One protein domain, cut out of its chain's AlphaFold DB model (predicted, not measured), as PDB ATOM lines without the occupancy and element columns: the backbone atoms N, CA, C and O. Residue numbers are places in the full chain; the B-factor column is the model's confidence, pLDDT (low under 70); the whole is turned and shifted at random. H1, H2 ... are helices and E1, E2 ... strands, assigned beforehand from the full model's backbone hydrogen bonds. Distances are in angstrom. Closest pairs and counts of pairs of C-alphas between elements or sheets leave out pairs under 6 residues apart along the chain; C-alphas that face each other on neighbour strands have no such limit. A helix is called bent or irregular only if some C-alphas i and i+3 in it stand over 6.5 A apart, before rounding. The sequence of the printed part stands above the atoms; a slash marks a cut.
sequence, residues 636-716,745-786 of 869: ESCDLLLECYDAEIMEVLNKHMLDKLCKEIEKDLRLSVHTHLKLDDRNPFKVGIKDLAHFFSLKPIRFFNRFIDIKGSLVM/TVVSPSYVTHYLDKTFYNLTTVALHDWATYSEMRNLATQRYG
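Overview. This is residues 636 to 716 and 745 to 786 of the 869 residues of an uncharacterized protein of Danionella translucida (UniProt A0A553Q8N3). One long, kinked helix, H1, makes the longest axis, and a helical hairpin of H4 and H5 packs across its second half; the small strand hairpin E1 and E2 lies off H1, apart from it. After H1 the chain swings out through H2 and returns to H3; residues 636 to 641 and 680 to 688 stick out. The printed part has 123 residues and runs H1, H2, H3, E1, E2, H4, H5, with one antiparallel sheet in the order E1 - E2; the class is mostly helix. The whole is loose, with a radius of gyration of the C-alphas of 17.5 A and spans of 61 by 36 by 24 A.

Along the chain. Find C-alpha 638 at (19.442, 58.492, 0.933); from there H1 runs 56.3 A to C-alpha 677 at (5.825, 25.893, 44.730). It has a kink of 38 degrees near residue 653 and is irregular, with C-alphas 673 and 676 7.5 A apart. Next come H2, residues 684 to 687, 5.4 A, and H3, residues 693 to 696, 5.3 A. The strands E1, residues 701 to 703, and E2, residues 706 to 708, measure 6.5 A and 6.3 A. Past the cut, H4 spans residues 751 to 766, 22.4 A. H5, residues 768 to 785, runs 25.5 A to C-alpha 785 at (21.409, 41.394, 36.737); it is irregular, with C-alphas 769 and 772 7.5 A apart.

Arrangement. Begin at H1: its residues 658 to 666 alone touch H4, with Cys 662 and Val 752 as the closest C-alphas, 5.9 A, at a steep tilt of 55 degrees, the same way. Farther along, its residues 669 to 673 alone touch H5, closest at the C-alphas of Leu 669 and Met 777, 5.6 A; at 72 degrees they are only just about perpendicular. H4 and H5 form a helical hairpin and touch at the C-alphas of Thr 764 and Trp 771, 5.5 A, with a shallow tilt of 17 degrees, opposite ways. H3 is close to but not clearly touching H5, the C-alphas of Ala 693 and Tyr 785 being 6.3 A apart. H2 is apart from H1 and H3. In the antiparallel hairpin E1 and E2, look for N 701 and O 708 at 2.9 A and N 708 and O 701 at 2.8 A. Every O i to N i+4 pair is within hydrogen-bond range in H4, against 32 of 36 in H1 and 12 of 14 in H5; H2 and H3 are too short for such a pair.

Size, cuts and confidence. The C-alphas of Glu 636 and Lys 678, the two farthest apart, are 61.9 A from each other. Residues 717 to 744 are not printed, and C-alphas 716 and 745 stand 10.0 A apart across this cut. Of the links printed whole, H1 to H2 is short and the others are tight. The mean pLDDT of the printed part is 71.1; low-confidence stretches include residues 675 to 691, 711 to 716 and 745 to 751.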
ATOM      1  N   GLU A 636      15.067  60.224  -3.828       73.00
ATOM      2  CA  GLU A 636      15.248  61.658  -3.554       73.00
ATOM      3  C   GLU A 636      16.132  61.938  -2.324       73.00
ATOM      4  O   GLU A 636      16.953  62.855  -2.365       73.00
ATOM      5  N   SER A 637      16.010  61.133  -1.259       79.75
ATOM      6  CA  SER A 637      16.906  61.159  -0.097       79.75
ATOM      7  C   SER A 637      17.461  59.771   0.222       79.75
ATOM      8  O   SER A 637      16.719  58.794   0.315       79.75
ATOM      9  N   CYS A 638      18.776  59.700   0.445       81.00
ATOM     10  CA  CYS A 638      19.442  58.492   0.933       81.00
ATOM     11  C   CYS A 638      19.023  58.130   2.367       81.00
ATOM     12  O   CYS A 638      19.204  56.981   2.764       81.00
ATOM     13  N   ASP A 639      18.446  59.071   3.121       81.44
ATOM     14  CA  ASP A 639      18.005  58.838   4.501       81.44
ATOM     15  C   ASP A 639      16.934  57.744   4.570       81.44
ATOM     16  O   ASP A 639      16.982  56.910   5.467       81.44
ATOM     17  N   LEU A 640      16.047  57.656   3.570       83.12
ATOM     18  CA  LEU A 640      15.022  56.608   3.505       83.12
ATOM     19  C   LEU A 640      15.646  55.206   3.455       83.12
ATOM     20  O   LEU A 640      15.238  54.308   4.186       83.12
ATOM     21  N   LEU A 641      16.671  55.023   2.618       84.94
ATOM     22  CA  LEU A 641      17.382  53.751   2.500       84.94
ATOM     23  C   LEU A 641      18.086  53.387   3.821       84.94
ATOM     24  O   LEU A 641      18.104  52.219   4.211       84.94
ATOM     25  N   LEU A 642      18.641  54.382   4.520       85.38
ATOM     26  CA  LEU A 642      19.264  54.193   5.832       85.38
ATOM     27  C   LEU A 642      18.238  53.818   6.907       85.38
ATOM     28  O   LEU A 642      18.499  52.907   7.688       85.38
ATOM     29  N   GLU A 643      17.079  54.475   6.931       86.06
ATOM     30  CA  GLU A 643      15.987  54.189   7.868       86.06
ATOM     31  C   GLU A 643      15.406  52.788   7.655       86.06
ATOM     32  O   GLU A 643      15.215  52.051   8.624       86.06
ATOM     33  N   CYS A 644      15.179  52.378   6.402       86.00
ATOM     34  CA  CYS A 644      14.715  51.026   6.085       86.00
ATOM     35  C   CYS A 644      15.710  49.961   6.555       86.00
ATOM     36  O   CYS A 644      15.309  48.962   7.154       86.00
ATOM     37  N   TYR A 645      17.005  50.177   6.313       88.88
ATOM     38  CA  TYR A 645      18.041  49.241   6.739       88.88
ATOM     39  C   TYR A 645      18.189  49.195   8.267       88.88
ATOM     40  O   TYR A 645      18.323  48.110   8.835       88.88
ATOM     41  N   ASP A 646      18.120  50.344   8.949       86.69
ATOM     42  CA  ASP A 646      18.125  50.396  10.415       86.69
ATOM     43  C   ASP A 646      16.937  49.623  10.996       86.69
ATOM     44  O   ASP A 646      17.122  48.762  11.858       86.69
ATOM     45  N   ALA A 647      15.734  49.850  10.462       87.12
ATOM     46  CA  ALA A 647      14.527  49.149  10.880       87.12
ATOM     47  C   ALA A 647      14.635  47.626  10.682       87.12
ATOM     48  O   ALA A 647      14.320  46.878  11.609       87.12
ATOM     49  N   GLU A 648      15.131  47.161   9.528       89.56
ATOM     50  CA  GLU A 648      15.314  45.732   9.228       89.56
ATOM     51  C   GLU A 648      16.275  45.064  10.227       89.56
ATOM     52  O   GLU A 648      15.942  44.054  10.855       89.56
ATOM     53  N   ILE A 649      17.465  45.639  10.417       89.25
ATOM     54  CA  ILE A 649      18.485  45.081  11.317       89.25
ATOM     55  C   ILE A 649      17.999  45.095  12.768       89.25
ATOM     56  O   ILE A 649      18.228  44.135  13.513       89.25
ATOM     57  N   MET A 650      17.285  46.147  13.166       87.38
ATOM     58  CA  MET A 650      16.714  46.253  14.501       87.38
ATOM     59  C   MET A 650      15.577  45.262  14.745       87.38
ATOM     60  O   MET A 650      15.512  44.677  15.829       87.38
ATOM     61  N   GLU A 651      14.714  45.018  13.760       88.56
ATOM     62  CA  GLU A 651      13.676  43.990  13.849       88.56
ATOM     63  C   GLU A 651      14.296  42.600  14.046       88.56
ATOM     64  O   GLU A 651      13.881  41.843  14.932       88.56
ATOM     65  N   VAL A 652      15.346  42.284  13.283       89.38
ATOM     66  CA  VAL A 652      16.087  41.024  13.415       89.38
ATOM     67  C   VAL A 652      16.730  40.903  14.799       89.38
ATOM     68  O   VAL A 652      16.596  39.853  15.436       89.38
ATOM     69  N   LEU A 653      17.373  41.965  15.300       88.12
ATOM     70  CA  LEU A 653      17.971  41.988  16.639       88.12
ATOM     71  C   LEU A 653      16.929  41.751  17.737       88.12
ATOM     72  O   LEU A 653      17.149  40.930  18.635       88.12
ATOM     73  N   ASN A 654      15.786  42.435  17.648       86.56
ATOM     74  CA  ASN A 654      14.692  42.289  18.602       86.56
ATOM     75  C   ASN A 654      14.188  40.841  18.623       86.56
ATOM     76  O   ASN A 654      14.200  40.186  19.665       86.56
ATOM     77  N   LYS A 655      13.843  40.298  17.453       88.06
ATOM     78  CA  LYS A 655      13.231  38.972  17.314       88.06
ATOM     79  C   LYS A 655      14.160  37.819  17.699       88.06
ATOM     80  O   LYS A 655      13.721  36.852  18.325       88.06
ATOM     81  N   HIS A 656      15.427  37.876  17.288       86.44
ATOM     82  CA  HIS A 656      16.355  36.753  17.452       86.44
ATOM     83  C   HIS A 656      17.126  36.779  18.770       86.44
ATOM     84  O   HIS A 656      17.531  35.713  19.229       86.44
ATOM     85  N   MET A 657      17.265  37.945  19.409       85.00
ATOM     86  CA  MET A 657      18.007  38.089  20.662       85.00
ATOM     87  C   MET A 657      17.201  38.752  21.769       85.00
ATOM     88  O   MET A 657      16.946  38.103  22.783       85.00
ATOM     89  N   LEU A 658      16.812  40.022  21.616       83.81
ATOM     90  CA  LEU A 658      16.327  40.814  22.754       83.81
ATOM     91  C   LEU A 658      15.012  40.269  23.319       83.81
ATOM     92  O   LEU A 658      14.896  40.117  24.532       83.81
ATOM     93  N   ASP A 659      14.065  39.871  22.474       83.31
ATOM     94  CA  ASP A 659      12.799  39.277  22.911       83.31
ATOM     95  C   ASP A 659      13.010  37.913  23.583       83.31
ATOM     96  O   ASP A 659      12.315  37.575  24.545       83.31
ATOM     97  N   LYS A 660      13.972  37.115  23.099       84.75
ATOM     98  CA  LYS A 660      14.321  35.822  23.713       84.75
ATOM     99  C   LYS A 660      14.983  36.024  25.072       84.75
ATOM    100  O   LYS A 660      14.634  35.334  26.027       84.75
ATOM    101  N   LEU A 661      15.901  36.985  25.163       82.00
ATOM    102  CA  LEU A 661      16.570  37.380  26.396       82.00
ATOM    103  C   LEU A 661      15.544  37.857  27.429       82.00
ATOM    104  O   LEU A 661      15.497  37.318  28.531       82.00
ATOM    105  N   CYS A 662      14.659  38.775  27.040       81.88
ATOM    106  CA  CYS A 662      13.592  39.297  27.891       81.88
ATOM    107  C   CYS A 662      12.680  38.185  28.429       81.88
ATOM    108  O   CYS A 662      12.420  38.137  29.629       81.88
ATOM    109  N   LYS A 663      12.223  37.263  27.569       83.62
ATOM    110  CA  LYS A 663      11.350  36.144  27.969       83.62
ATOM    111  C   LYS A 663      12.039  35.148  28.902       83.62
ATOM    112  O   LYS A 663      11.405  34.671  29.838       83.62
ATOM    113  N   GLU A 664      13.308  34.811  28.666       80.81
ATOM    114  CA  GLU A 664      14.031  33.878  29.541       80.81
ATOM    115  C   GLU A 664      14.394  34.509  30.893       80.81
ATOM    116  O   GLU A 664      14.292  33.818  31.900       80.81
ATOM    117  N   ILE A 665      14.718  35.806  30.960       78.94
ATOM    118  CA  ILE A 665      14.936  36.506  32.243       78.94
ATOM    119  C   ILE A 665      13.647  36.568  33.047       78.94
ATOM    120  O   ILE A 665      13.626  36.251  34.230       78.94
ATOM    121  N   GLU A 666      12.557  36.964  32.401       82.44
ATOM    122  CA  GLU A 666      11.244  37.044  33.028       82.44
ATOM    123  C   GLU A 666      10.836  35.680  33.613       82.44
ATOM    124  O   GLU A 666      10.418  35.585  34.768       82.44
ATOM    125  N   LYS A 667      11.069  34.605  32.856       81.88
ATOM    126  CA  LYS A 667      10.872  33.224  33.295       81.88
ATOM    127  C   LYS A 667      11.826  32.805  34.416       81.88
ATOM    128  O   LYS A 667      11.362  32.140  35.337       81.88
ATOM    129  N   ASP A 668      13.110  33.167  34.375       78.00
ATOM    130  CA  ASP A 668      14.076  32.870  35.446       78.00
ATOM    131  C   ASP A 668      13.694  33.561  36.760       78.00
ATOM    132  O   ASP A 668      13.646  32.920  37.812       78.00
ATOM    133  N   LEU A 669      13.332  34.845  36.692       78.06
ATOM    134  CA  LEU A 669      12.845  35.617  37.834       78.06
ATOM    135  C   LEU A 669      11.556  35.005  38.392       78.06
ATOM    136  O   LEU A 669      11.457  34.787  39.600       78.06
ATOM    137  N   ARG A 670      10.599  34.650  37.522       79.38
ATOM    138  CA  ARG A 670       9.332  34.025  37.931       79.38
ATOM    139  C   ARG A 670       9.594  32.684  38.619       79.38
ATOM    140  O   ARG A 670       9.066  32.434  39.699       79.38
ATOM    141  N   LEU A 671      10.417  31.824  38.020       76.00
ATOM    142  CA  LEU A 671      10.775  30.529  38.600       76.00
ATOM    143  C   LEU A 671      11.508  30.689  39.937       76.00
ATOM    144  O   LEU A 671      11.248  29.914  40.852       76.00
ATOM    145  N   SER A 672      12.372  31.698  40.063       74.38
ATOM    146  CA  SER A 672      13.134  31.972  41.286       74.38
ATOM    147  C   SER A 672      12.231  32.376  42.452       74.38
ATOM    148  O   SER A 672      12.390  31.842  43.551       74.38
ATOM    149  N   VAL A 673      11.236  33.235  42.212       74.50
ATOM    150  CA  VAL A 673      10.244  33.618  43.234       74.50
ATOM    151  C   VAL A 673       9.326  32.446  43.587       74.50
ATOM    152  O   VAL A 673       9.029  32.206  44.756       74.50
ATOM    153  N   HIS A 674       8.930  31.638  42.602       72.19
ATOM    154  CA  HIS A 674       8.064  30.472  42.809       72.19
ATOM    155  C   HIS A 674       8.811  29.174  43.167       72.19
ATOM    156  O   HIS A 674       8.228  28.093  43.101       72.19
ATOM    157  N   THR A 675      10.070  29.243  43.611       61.47
ATOM    158  CA  THR A 675      10.837  28.068  44.082       61.47
ATOM    159  C   THR A 675      10.130  27.308  45.211       61.47
ATOM    160  O   THR A 675      10.231  26.085  45.303       61.47
ATOM    161  N   HIS A 676       9.334  28.005  46.025       59.09
ATOM    162  CA  HIS A 676       8.516  27.423  47.091       59.09
ATOM    163  C   HIS A 676       7.354  26.536  46.591       59.09
ATOM    164  O   HIS A 676       6.856  25.711  47.356       59.09
ATOM    165  N   LEU A 677       6.935  26.659  45.322       58.22
ATOM    166  CA  LEU A 677       5.825  25.893  44.730       58.22
ATOM    167  C   LEU A 677       6.210  24.478  44.256       58.22
ATOM    168  O   LEU A 677       5.329  23.751  43.804       58.22
ATOM    169  N   LYS A 678       7.481  24.055  44.385       53.38
ATOM    170  CA  LYS A 678       7.975  22.714  43.986       53.38
ATOM    171  C   LYS A 678       7.466  22.255  42.606       53.38
ATOM    172  O   LYS A 678       6.984  21.135  42.451       53.38
ATOM    173  N   LEU A 679       7.558  23.119  41.597       56.34
ATOM    174  CA  LEU A 679       7.383  22.693  40.207       56.34
ATOM    175  C   LEU A 679       8.645  21.932  39.779       56.34
ATOM    176  O   LEU A 679       9.733  22.467  39.963       56.34
ATOM    177  N   ASP A 680       8.457  20.700  39.281       50.34
ATOM    178  CA  ASP A 680       9.443  19.688  38.851       50.34
ATOM    179  C   ASP A 680      10.928  20.067  38.969       50.34
ATOM    180  O   ASP A 680      11.384  21.008  38.314       50.34
ATOM    181  N   ASP A 681      11.690  19.249  39.712       48.31
ATOM    182  CA  ASP A 681      13.153  19.295  39.850       48.31
ATOM    183  C   ASP A 681      13.845  19.423  38.479       48.31
ATOM    184  O   ASP A 681      14.245  18.447  37.831       48.31
ATOM    185  N   ARG A 682      14.025  20.662  38.017       52.88
ATOM    186  CA  ARG A 682      14.853  20.976  36.859       52.88
ATOM    187  C   ARG A 682      16.292  20.807  37.285       52.88
ATOM    188  O   ARG A 682      16.937  21.740  37.743       52.88
ATOM    189  N   ASN A 683      16.781  19.583  37.137       53.94
ATOM    190  CA  ASN A 683      18.167  19.254  37.400       53.94
ATOM    191  C   ASN A 683      19.081  20.219  36.600       53.94
ATOM    192  O   ASN A 683      19.051  20.184  35.362       53.94
ATOM    193  N   PRO A 684      19.896  21.061  37.268       52.31
ATOM    194  CA  PRO A 684      20.753  22.044  36.603       52.31
ATOM    195  C   PRO A 684      21.788  21.401  35.669       52.31
ATOM    196  O   PRO A 684      22.216  22.029  34.704       52.31
ATOM    197  N   PHE A 685      22.106  20.116  35.871       49.34
ATOM    198  CA  PHE A 685      22.973  19.326  34.994       49.34
ATOM    199  C   PHE A 685      22.268  18.784  33.735       49.34
ATOM    200  O   PHE A 685      22.945  18.328  32.819       49.34
ATOM    201  N   LYS A 686      20.926  18.821  33.665       49.81
ATOM    202  CA  LYS A 686      20.143  18.412  32.478       49.81
ATOM    203  C   LYS A 686      19.641  19.588  31.639       49.81
ATOM    204  O   LYS A 686      19.508  19.434  30.431       49.81
ATOM    205  N   VAL A 687      19.326  20.726  32.265       54.66
ATOM    206  CA  VAL A 687      18.727  21.892  31.580       54.66
ATOM    207  C   VAL A 687      19.773  22.958  31.229       54.66
ATOM    208  O   VAL A 687      19.569  23.700  30.274       54.66
ATOM    209  N   GLY A 688      20.917  22.979  31.929       52.69
ATOM    210  CA  GLY A 688      21.972  23.974  31.749       52.69
ATOM    211  C   GLY A 688      21.543  25.352  32.264       52.69
ATOM    212  O   GLY A 688      20.560  25.925  31.804       52.69
ATOM    213  N   ILE A 689      22.280  25.906  33.225       56.72
ATOM    214  CA  ILE A 689      22.102  27.307  33.625       56.72
ATOM    215  C   ILE A 689      22.866  28.153  32.605       56.72
ATOM    216  O   ILE A 689      24.088  28.049  32.510       56.72
ATOM    217  N   LYS A 690      22.156  28.960  31.811       60.97
ATOM    218  CA  LYS A 690      22.793  29.928  30.913       60.97
ATOM    219  C   LYS A 690      23.193  31.155  31.722       60.97
ATOM    220  O   LYS A 690      22.333  31.817  32.295       60.97
ATOM    221  N   ASP A 691      24.483  31.466  31.745       65.75
ATOM    222  CA  ASP A 691      24.968  32.690  32.374       65.75
ATOM    223  C   ASP A 691      24.681  33.897  31.469       65.75
ATOM    224  O   ASP A 691      25.447  34.211  30.554       65.75
ATOM    225  N   LEU A 692      23.530  34.537  31.699       70.25
ATOM    226  CA  LEU A 692      23.071  35.719  30.967       70.25
ATOM    227  C   LEU A 692      23.772  37.014  31.419       70.25
ATOM    228  O   LEU A 692      23.589  38.043  30.770       70.25
ATOM    229  N   ALA A 693      24.589  36.984  32.482       69.19
ATOM    230  CA  ALA A 693      25.264  38.174  33.012       69.19
ATOM    231  C   ALA A 693      26.198  38.831  31.981       69.19
ATOM    232  O   ALA A 693      26.311  40.054  31.935       69.19
ATOM    233  N   HIS A 694      26.793  38.031  31.092       74.12
ATOM    234  CA  HIS A 694      27.694  38.497  30.035       74.12
ATOM    235  C   HIS A 694      27.042  39.464  29.034       74.12
ATOM    236  O   HIS A 694      27.740  40.273  28.432       74.12
ATOM    237  N   PHE A 695      25.716  39.420  28.848       74.69
ATOM    238  CA  PHE A 695      25.014  40.390  27.995       74.69
ATOM    239  C   PHE A 695      24.828  41.748  28.679       74.69
ATOM    240  O   PHE A 695      24.709  42.767  28.003       74.69
ATOM    241  N   PHE A 696      24.835  41.768  30.012       71.75
ATOM    242  CA  PHE A 696      24.665  42.970  30.827       71.75
ATOM    243  C   PHE A 696      25.986  43.646  31.190       71.75
ATOM    244  O   PHE A 696      25.976  44.773  31.673       71.75
ATOM    245  N   SER A 697      27.125  42.995  30.953       70.19
ATOM    246  CA  SER A 697      28.451  43.617  31.048       70.19
ATOM    247  C   SER A 697      28.896  44.289  29.744       70.19
ATOM    248  O   SER A 697      29.996  44.834  29.674       70.19
ATOM    249  N   LEU A 698      28.061  44.261  28.702       71.44
ATOM    250  CA  LEU A 698      28.376  44.875  27.420       71.44
ATOM    251  C   LEU A 698      28.321  46.399  27.491       71.44
ATOM    252  O   LEU A 698      27.351  46.975  27.981       71.44
ATOM    253  N   LYS A 699      29.346  47.039  26.920       72.19
ATOM    254  CA  LYS A 699      29.315  48.469  26.605       72.19
ATOM    255  C   LYS A 699      28.243  48.746  25.527       72.19
ATOM    256  O   LYS A 699      27.888  47.830  24.777       72.19
ATOM    257  N   PRO A 700      27.714  49.981  25.431       73.19
ATOM    258  CA  PRO A 700      26.733  50.335  24.407       73.19
ATOM    259  C   PRO A 700      27.257  50.081  22.988       73.19
ATOM    260  O   PRO A 700      28.296  50.605  22.586       73.19
ATOM    261  N   ILE A 701      26.509  49.312  22.199       74.38
ATOM    262  CA  ILE A 701      26.868  48.988  20.816       74.38
ATOM    263  C   ILE A 701      26.422  50.141  19.915       74.38
ATOM    264  O   ILE A 701      25.240  50.475  19.872       74.38
ATOM    265  N   ARG A 702      27.337  50.736  19.145       73.81
ATOM    266  CA  ARG A 702      26.968  51.751  18.147       73.81
ATOM    267  C   ARG A 702      26.582  51.128  16.819       73.81
ATOM    268  O   ARG A 702      27.361  50.397  16.212       73.81
ATOM    269  N   PHE A 703      25.425  51.540  16.324       76.06
ATOM    270  CA  PHE A 703      24.950  51.251  14.982       76.06
ATOM    271  C   PHE A 703      24.477  52.560  14.339       76.06
ATOM    272  O   PHE A 703      23.491  53.155  14.761       76.06
ATOM    273  N   PHE A 704      25.261  53.069  13.384       72.75
ATOM    274  CA  PHE A 704      25.084  54.386  12.750       72.75
ATOM    275  C   PHE A 704      24.942  55.548  13.745       72.75
ATOM    276  O   PHE A 704      25.935  55.954  14.363       72.75
ATOM    277  N   ASN A 705      23.717  56.064  13.867       68.06
ATOM    278  CA  ASN A 705      23.316  57.196  14.700       68.06
ATOM    279  C   ASN A 705      22.705  56.750  16.040       68.06
ATOM    280  O   ASN A 705      22.254  57.589  16.819       68.06
ATOM    281  N   ARG A 706      22.686  55.440  16.312       67.88
ATOM    282  CA  ARG A 706      22.053  54.837  17.483       67.88
ATOM    283  C   ARG A 706      23.085  54.178  18.388       67.88
ATOM    284  O   ARG A 706      24.016  53.519  17.922       67.88
ATOM    285  N   PHE A 707      22.870  54.315  19.691       73.69
ATOM    286  CA  PHE A 707      23.550  53.523  20.709       73.69
ATOM    287  C   PHE A 707      22.561  52.507  21.270       73.69
ATOM    288  O   PHE A 707      21.462  52.859  21.700       73.69
ATOM    289  N   ILE A 708      22.940  51.237  21.205       72.31
ATOM    290  CA  ILE A 708      22.161  50.103  21.676       72.31
ATOM    291  C   ILE A 708      22.752  49.683  23.015       72.31
ATOM    292  O   ILE A 708      23.788  49.022  23.068       72.31
ATOM    293  N   ASP A 709      22.090  50.082  24.091       72.88
ATOM    294  CA  ASP A 709      22.399  49.605  25.432       72.88
ATOM    295  C   ASP A 709      21.430  48.477  25.815       72.88
ATOM    296  O   ASP A 709      20.207  48.645  25.807       72.88
ATOM    297  N   ILE A 710      21.994  47.308  26.122       72.44
ATOM    298  CA  ILE A 710      21.248  46.111  26.522       72.44
ATOM    299  C   ILE A 710      20.876  46.174  28.015       72.44
ATOM    300  O   ILE A 710      19.820  45.665  28.397       72.44
ATOM    301  N   LYS A 711      21.712  46.811  28.852       61.56
ATOM    302  CA  LYS A 711      21.580  46.874  30.319       61.56
ATOM    303  C   LYS A 711      20.744  48.065  30.784       61.56
ATOM    304  O   LYS A 711      19.921  47.912  31.681       61.56
ATOM    305  N   GLY A 712      20.937  49.234  30.172       55.25
ATOM    306  CA  GLY A 712      20.212  50.462  30.508       55.25
ATOM    307  C   GLY A 712      20.907  51.360  31.535       55.25
ATOM    308  O   GLY A 712      20.276  51.770  32.503       55.25
ATOM    309  N   SER A 713      22.180  51.706  31.334       36.22
ATOM    310  CA  SER A 713      22.803  52.835  32.039       36.22
ATOM    311  C   SER A 713      22.565  54.121  31.241       36.22
ATOM    312  O   SER A 713      23.184  54.364  30.207       36.22
ATOM    313  N   LEU A 714      21.630  54.949  31.714       30.84
ATOM    314  CA  LEU A 714      21.355  56.292  31.196       30.84
ATOM    315  C   LEU A 714      22.620  57.169  31.267       30.84
ATOM    316  O   LEU A 714      22.877  57.813  32.278       30.84
ATOM    317  N   VAL A 715      23.388  57.255  30.180       30.91
ATOM    318  CA  VAL A 715      24.372  58.334  30.009       30.91
ATOM    319  C   VAL A 715      23.665  59.501  29.323       30.91
ATOM    320  O   VAL A 715      23.610  59.604  28.097       30.91
ATOM    321  N   MET A 716      23.069  60.380  30.128       25.75
ATOM    322  CA  MET A 716      22.642  61.706  29.678       25.75
ATOM    323  C   MET A 716      23.896  62.534  29.366       25.75
ATOM    324  O   MET A 716      24.518  63.092  30.266       25.75
ATOM    325  N   THR A 745      21.230  62.660  19.145       29.36
ATOM    326  CA  THR A 745      21.426  61.358  19.781       29.36
ATOM    327  C   THR A 745      20.091  60.906  20.367       29.36
ATOM    328  O   THR A 745      19.690  61.331  21.451       29.36
ATOM    329  N   VAL A 746      19.361  60.062  19.636       30.12
ATOM    330  CA  VAL A 746      18.218  59.332  20.187       30.12
ATOM    331  C   VAL A 746      18.800  58.230  21.065       30.12
ATOM    332  O   VAL A 746      19.176  57.159  20.589       30.12
ATOM    333  N   VAL A 747      18.935  58.517  22.358       34.12
ATOM    334  CA  VAL A 747      19.196  57.485  23.362       34.12
ATOM    335  C   VAL A 747      17.920  56.650  23.453       34.12
ATOM    336  O   VAL A 747      16.900  57.110  23.965       34.12
ATOM    337  N   SER A 748      17.949  55.452  22.870       36.12
ATOM    338  CA  SER A 748      16.867  54.475  23.003       36.12
ATOM    339  C   SER A 748      16.637  54.188  24.491       36.12
ATOM    340  O   SER A 748      17.604  53.847  25.176       36.12
ATOM    341  N   PRO A 749      15.395  54.257  25.004       38.94
ATOM    342  CA  PRO A 749      15.078  53.775  26.343       38.94
ATOM    343  C   PRO A 749      15.524  52.313  26.502       38.94
ATOM    344  O   PRO A 749      15.394  51.509  25.577       38.94
ATOM    345  N   SER A 750      16.069  51.989  27.673       61.50
ATOM    346  CA  SER A 750      16.586  50.677  28.093       61.50
ATOM    347  C   SER A 750      15.684  49.498  27.685       61.50
ATOM    348  O   SER A 750      14.606  49.356  28.254       61.50
ATOM    349  N   TYR A 751      16.093  48.625  26.754       67.12
ATOM    350  CA  TYR A 751      15.166  47.639  26.163       67.12
ATOM    351  C   TYR A 751      14.693  46.569  27.164       67.12
ATOM    352  O   TYR A 751      13.488  46.362  27.313       67.12
ATOM    353  N   VAL A 752      15.615  45.918  27.891       72.19
ATOM    354  CA  VAL A 752      15.277  44.838  28.844       72.19
ATOM    355  C   VAL A 752      14.549  45.389  30.068       72.19
ATOM    356  O   VAL A 752      13.480  44.891  30.421       72.19
ATOM    357  N   THR A 753      15.079  46.449  30.679       74.06
ATOM    358  CA  THR A 753      14.450  47.123  31.825       74.06
ATOM    359  C   THR A 753      13.056  47.635  31.475       74.06
ATOM    360  O   THR A 753      12.106  47.341  32.191       74.06
ATOM    361  N   HIS A 754      12.890  48.315  30.333       77.00
ATOM    362  CA  HIS A 754      11.587  48.820  29.896       77.00
ATOM    363  C   HIS A 754      10.598  47.686  29.616       77.00
ATOM    364  O   HIS A 754       9.426  47.786  29.981       77.00
ATOM    365  N   TYR A 755      11.053  46.590  28.994       79.12
ATOM    366  CA  TYR A 755      10.219  45.413  28.767       79.12
ATOM    367  C   TYR A 755       9.737  44.801  30.085       79.12
ATOM    368  O   TYR A 755       8.541  44.542  30.232       79.12
ATOM    369  N   LEU A 756      10.643  44.578  31.043       80.69
ATOM    370  CA  LEU A 756      10.305  44.011  32.349       80.69
ATOM    371  C   LEU A 756       9.403  44.960  33.141       80.69
ATOM    372  O   LEU A 756       8.381  44.517  33.655       80.69
ATOM    373  N   ASP A 757       9.697  46.261  33.158       81.81
ATOM    374  CA  ASP A 757       8.869  47.276  33.814       81.81
ATOM    375  C   ASP A 757       7.449  47.295  33.254       81.81
ATOM    376  O   ASP A 757       6.488  47.208  34.022       81.81
ATOM    377  N   LYS A 758       7.305  47.338  31.924       81.38
ATOM    378  CA  LYS A 758       6.009  47.299  31.236       81.38
ATOM    379  C   LYS A 758       5.272  45.989  31.498       81.38
ATOM    380  O   LYS A 758       4.067  46.003  31.730       81.38
ATOM    381  N   THR A 759       5.979  44.863  31.471       81.25
ATOM    382  CA  THR A 759       5.396  43.534  31.701       81.25
ATOM    383  C   THR A 759       4.903  43.406  33.136       81.25
ATOM    384  O   THR A 759       3.736  43.092  33.349       81.25
ATOM    385  N   PHE A 760       5.741  43.717  34.122       81.88
ATOM    386  CA  PHE A 760       5.379  43.677  35.536       81.88
ATOM    387  C   PHE A 760       4.263  44.664  35.855       81.88
ATOM    388  O   PHE A 760       3.344  44.312  36.585       81.88
ATOM    389  N   TYR A 761       4.296  45.872  35.285       79.62
ATOM    390  CA  TYR A 761       3.219  46.848  35.447       79.62
ATOM    391  C   TYR A 761       1.895  46.305  34.894       79.62
ATOM    392  O   TYR A 761       0.920  46.207  35.636       79.62
ATOM    393  N   ASN A 762       1.875  45.857  33.634       80.38
ATOM    394  CA  ASN A 762       0.672  45.322  32.995       80.38
ATOM    395  C   ASN A 762       0.127  44.093  33.734       80.38
ATOM    396  O   ASN A 762      -1.069  44.022  34.003       80.38
ATOM    397  N   LEU A 763       0.983  43.143  34.115       79.19
ATOM    398  CA  LEU A 763       0.557  41.953  34.853       79.19
ATOM    399  C   LEU A 763       0.014  42.304  36.247       79.19
ATOM    400  O   LEU A 763      -1.013  41.760  36.647       79.19
ATOM    401  N   THR A 764       0.622  43.274  36.938       74.88
ATOM    402  CA  THR A 764       0.106  43.778  38.222       74.88
ATOM    403  C   THR A 764      -1.244  44.484  38.046       74.88
ATOM    404  O   THR A 764      -2.116  44.348  38.897       74.88
ATOM    405  N   THR A 765      -1.472  45.191  36.929       69.56
ATOM    406  CA  THR A 765      -2.789  45.802  36.649       69.56
ATOM    407  C   THR A 765      -3.886  44.774  36.366       69.56
ATOM    408  O   THR A 765      -5.049  45.031  36.666       69.56
ATOM    409  N   VAL A 766      -3.535  43.604  35.820       74.88
ATOM    410  CA  VAL A 766      -4.482  42.507  35.559       74.88
ATOM    411  C   VAL A 766      -4.803  41.737  36.843       74.88
ATOM    412  O   VAL A 766      -5.960  41.393  37.079       74.88
ATOM    413  N   ALA A 767      -3.799  41.489  37.688       72.31
ATOM    414  CA  ALA A 767      -3.933  40.762  38.946       72.31
ATOM    415  C   ALA A 767      -3.278  41.543  40.096       72.31
ATOM    416  O   ALA A 767      -2.140  41.288  40.485       72.31
ATOM    417  N   LEU A 768      -4.034  42.476  40.686       67.19
ATOM    418  CA  LEU A 768      -3.545  43.353  41.760       67.19
ATOM    419  C   LEU A 768      -3.047  42.601  43.003       67.19
ATOM    420  O   LEU A 768      -2.272  43.160  43.765       67.19
ATOM    421  N   HIS A 769      -3.468  41.353  43.228       66.69
ATOM    422  CA  HIS A 769      -3.038  40.552  44.379       66.69
ATOM    423  C   HIS A 769      -1.602  40.015  44.252       66.69
ATOM    424  O   HIS A 769      -0.961  39.794  45.276       66.69
ATOM    425  N   ASP A 770      -1.070  39.896  43.032       70.62
ATOM    426  CA  ASP A 770       0.283  39.387  42.758       70.62
ATOM    427  C   ASP A 770       1.362  40.486  42.829       70.62
ATOM    428  O   ASP A 770       2.532  40.257  42.514       70.62
ATOM    429  N   TRP A 771       0.993  41.698  43.262       72.62
ATOM    430  CA  TRP A 771       1.896  42.852  43.347       72.62
ATOM    431  C   TRP A 771       3.163  42.564  44.169       72.62
ATOM    432  O   TRP A 771       4.246  43.028  43.814       72.62
ATOM    433  N   ALA A 772       3.045  41.770  45.240       70.75
ATOM    434  CA  ALA A 772       4.163  41.400  46.105       70.75
ATOM    435  C   ALA A 772       5.174  40.505  45.370       70.75
ATOM    436  O   ALA A 772       6.378  40.733  45.453       70.75
ATOM    437  N   THR A 773       4.682  39.545  44.582       75.19
ATOM    438  CA  THR A 773       5.495  38.655  43.746       75.19
ATOM    439  C   THR A 773       6.243  39.448  42.676       75.19
ATOM    440  O   THR A 773       7.451  39.279  42.518       75.19
ATOM    441  N   TYR A 774       5.576  40.382  41.990       79.12
ATOM    442  CA  TYR A 774       6.240  41.243  41.004       79.12
ATOM    443  C   TYR A 774       7.221  42.237  41.645       79.12
ATOM    444  O   TYR A 774       8.240  42.561  41.035       79.12
ATOM    445  N   SER A 775       6.973  42.689  42.878       76.06
ATOM    446  CA  SER A 775       7.935  43.493  43.643       76.06
ATOM    447  C   SER A 775       9.191  42.694  44.003       76.06
ATOM    448  O   SER A 775      10.300  43.218  43.921       76.06
ATOM    449  N   GLU A 776       9.040  41.423  44.367       79.25
ATOM    450  CA  GLU A 776      10.167  40.527  44.638       79.25
ATOM    451  C   GLU A 776      10.964  40.224  43.360       79.25
ATOM    452  O   GLU A 776      12.193  40.284  43.370       79.25
ATOM    453  N   MET A 777      10.280  40.010  42.229       80.88
ATOM    454  CA  MET A 777      10.926  39.861  40.919       80.88
ATOM    455  C   MET A 777      11.741  41.104  40.524       80.88
ATOM    456  O   MET A 777      12.834  40.950  39.982       80.88
ATOM    457  N   ARG A 778      11.261  42.324  40.819       79.31
ATOM    458  CA  ARG A 778      12.021  43.574  40.599       79.31
ATOM    459  C   ARG A 778      13.304  43.604  41.432       79.31
ATOM    460  O   ARG A 778      14.373  43.851  40.883       79.31
ATOM    461  N   ASN A 779      13.219  43.269  42.720       78.56
ATOM    462  CA  ASN A 779      14.388  43.224  43.604       78.56
ATOM    463  C   ASN A 779      15.417  42.179  43.148       78.56
ATOM    464  O   ASN A 779      16.616  42.455  43.129       78.56
ATOM    465  N   LEU A 780      14.956  40.998  42.725       79.06
ATOM    466  CA  LEU A 780      15.822  39.958  42.166       79.06
ATOM    467  C   LEU A 780      16.474  40.394  40.850       79.06
ATOM    468  O   LEU A 780      17.646  40.092  40.637       79.06
ATOM    469  N   ALA A 781      15.757  41.125  39.992       77.62
ATOM    470  CA  ALA A 781      16.311  41.671  38.753       77.62
ATOM    471  C   ALA A 781      17.462  42.650  39.031       77.62
ATOM    472  O   ALA A 781      18.520  42.560  38.403       77.62
ATOM    473  N   THR A 782      17.297  43.528  40.021       77.69
ATOM    474  CA  THR A 782      18.347  44.456  40.455       77.69
ATOM    475  C   THR A 782      19.535  43.723  41.076       77.69
ATOM    476  O   THR A 782      20.676  44.014  40.726       77.69
ATOM    477  N   GLN A 783      19.302  42.727  41.933       74.56
ATOM    478  CA  GLN A 783      20.378  42.000  42.618       74.56
ATOM    479  C   GLN A 783      21.168  41.051  41.704       74.56
ATOM    480  O   GLN A 783      22.390  40.992  41.811       74.56
ATOM    481  N   ARG A 784      20.501  40.296  40.816       72.75
ATOM    482  CA  ARG A 784      21.166  39.312  39.937       72.75
ATOM    483  C   ARG A 784      21.750  39.915  38.668       72.75
ATOM    484  O   ARG A 784      22.796  39.457  38.220       72.75
ATOM    485  N   TYR A 785      21.062  40.881  38.067       71.00
ATOM    486  CA  TYR A 785      21.409  41.394  36.737       71.00
ATOM    487  C   TYR A 785      21.863  42.859  36.757       71.00
ATOM    488  O   TYR A 785      22.258  43.391  35.720       71.00
ATOM    489  N   GLY A 786      21.838  43.522  37.921       68.19
ATOM    490  CA  GLY A 786      22.226  44.928  38.046       68.19
ATOM    491  C   GLY A 786      21.303  45.876  37.278       68.19
ATOM    492  O   GLY A 786      21.764  46.919  36.817       68.19
TER     493      GLY A 786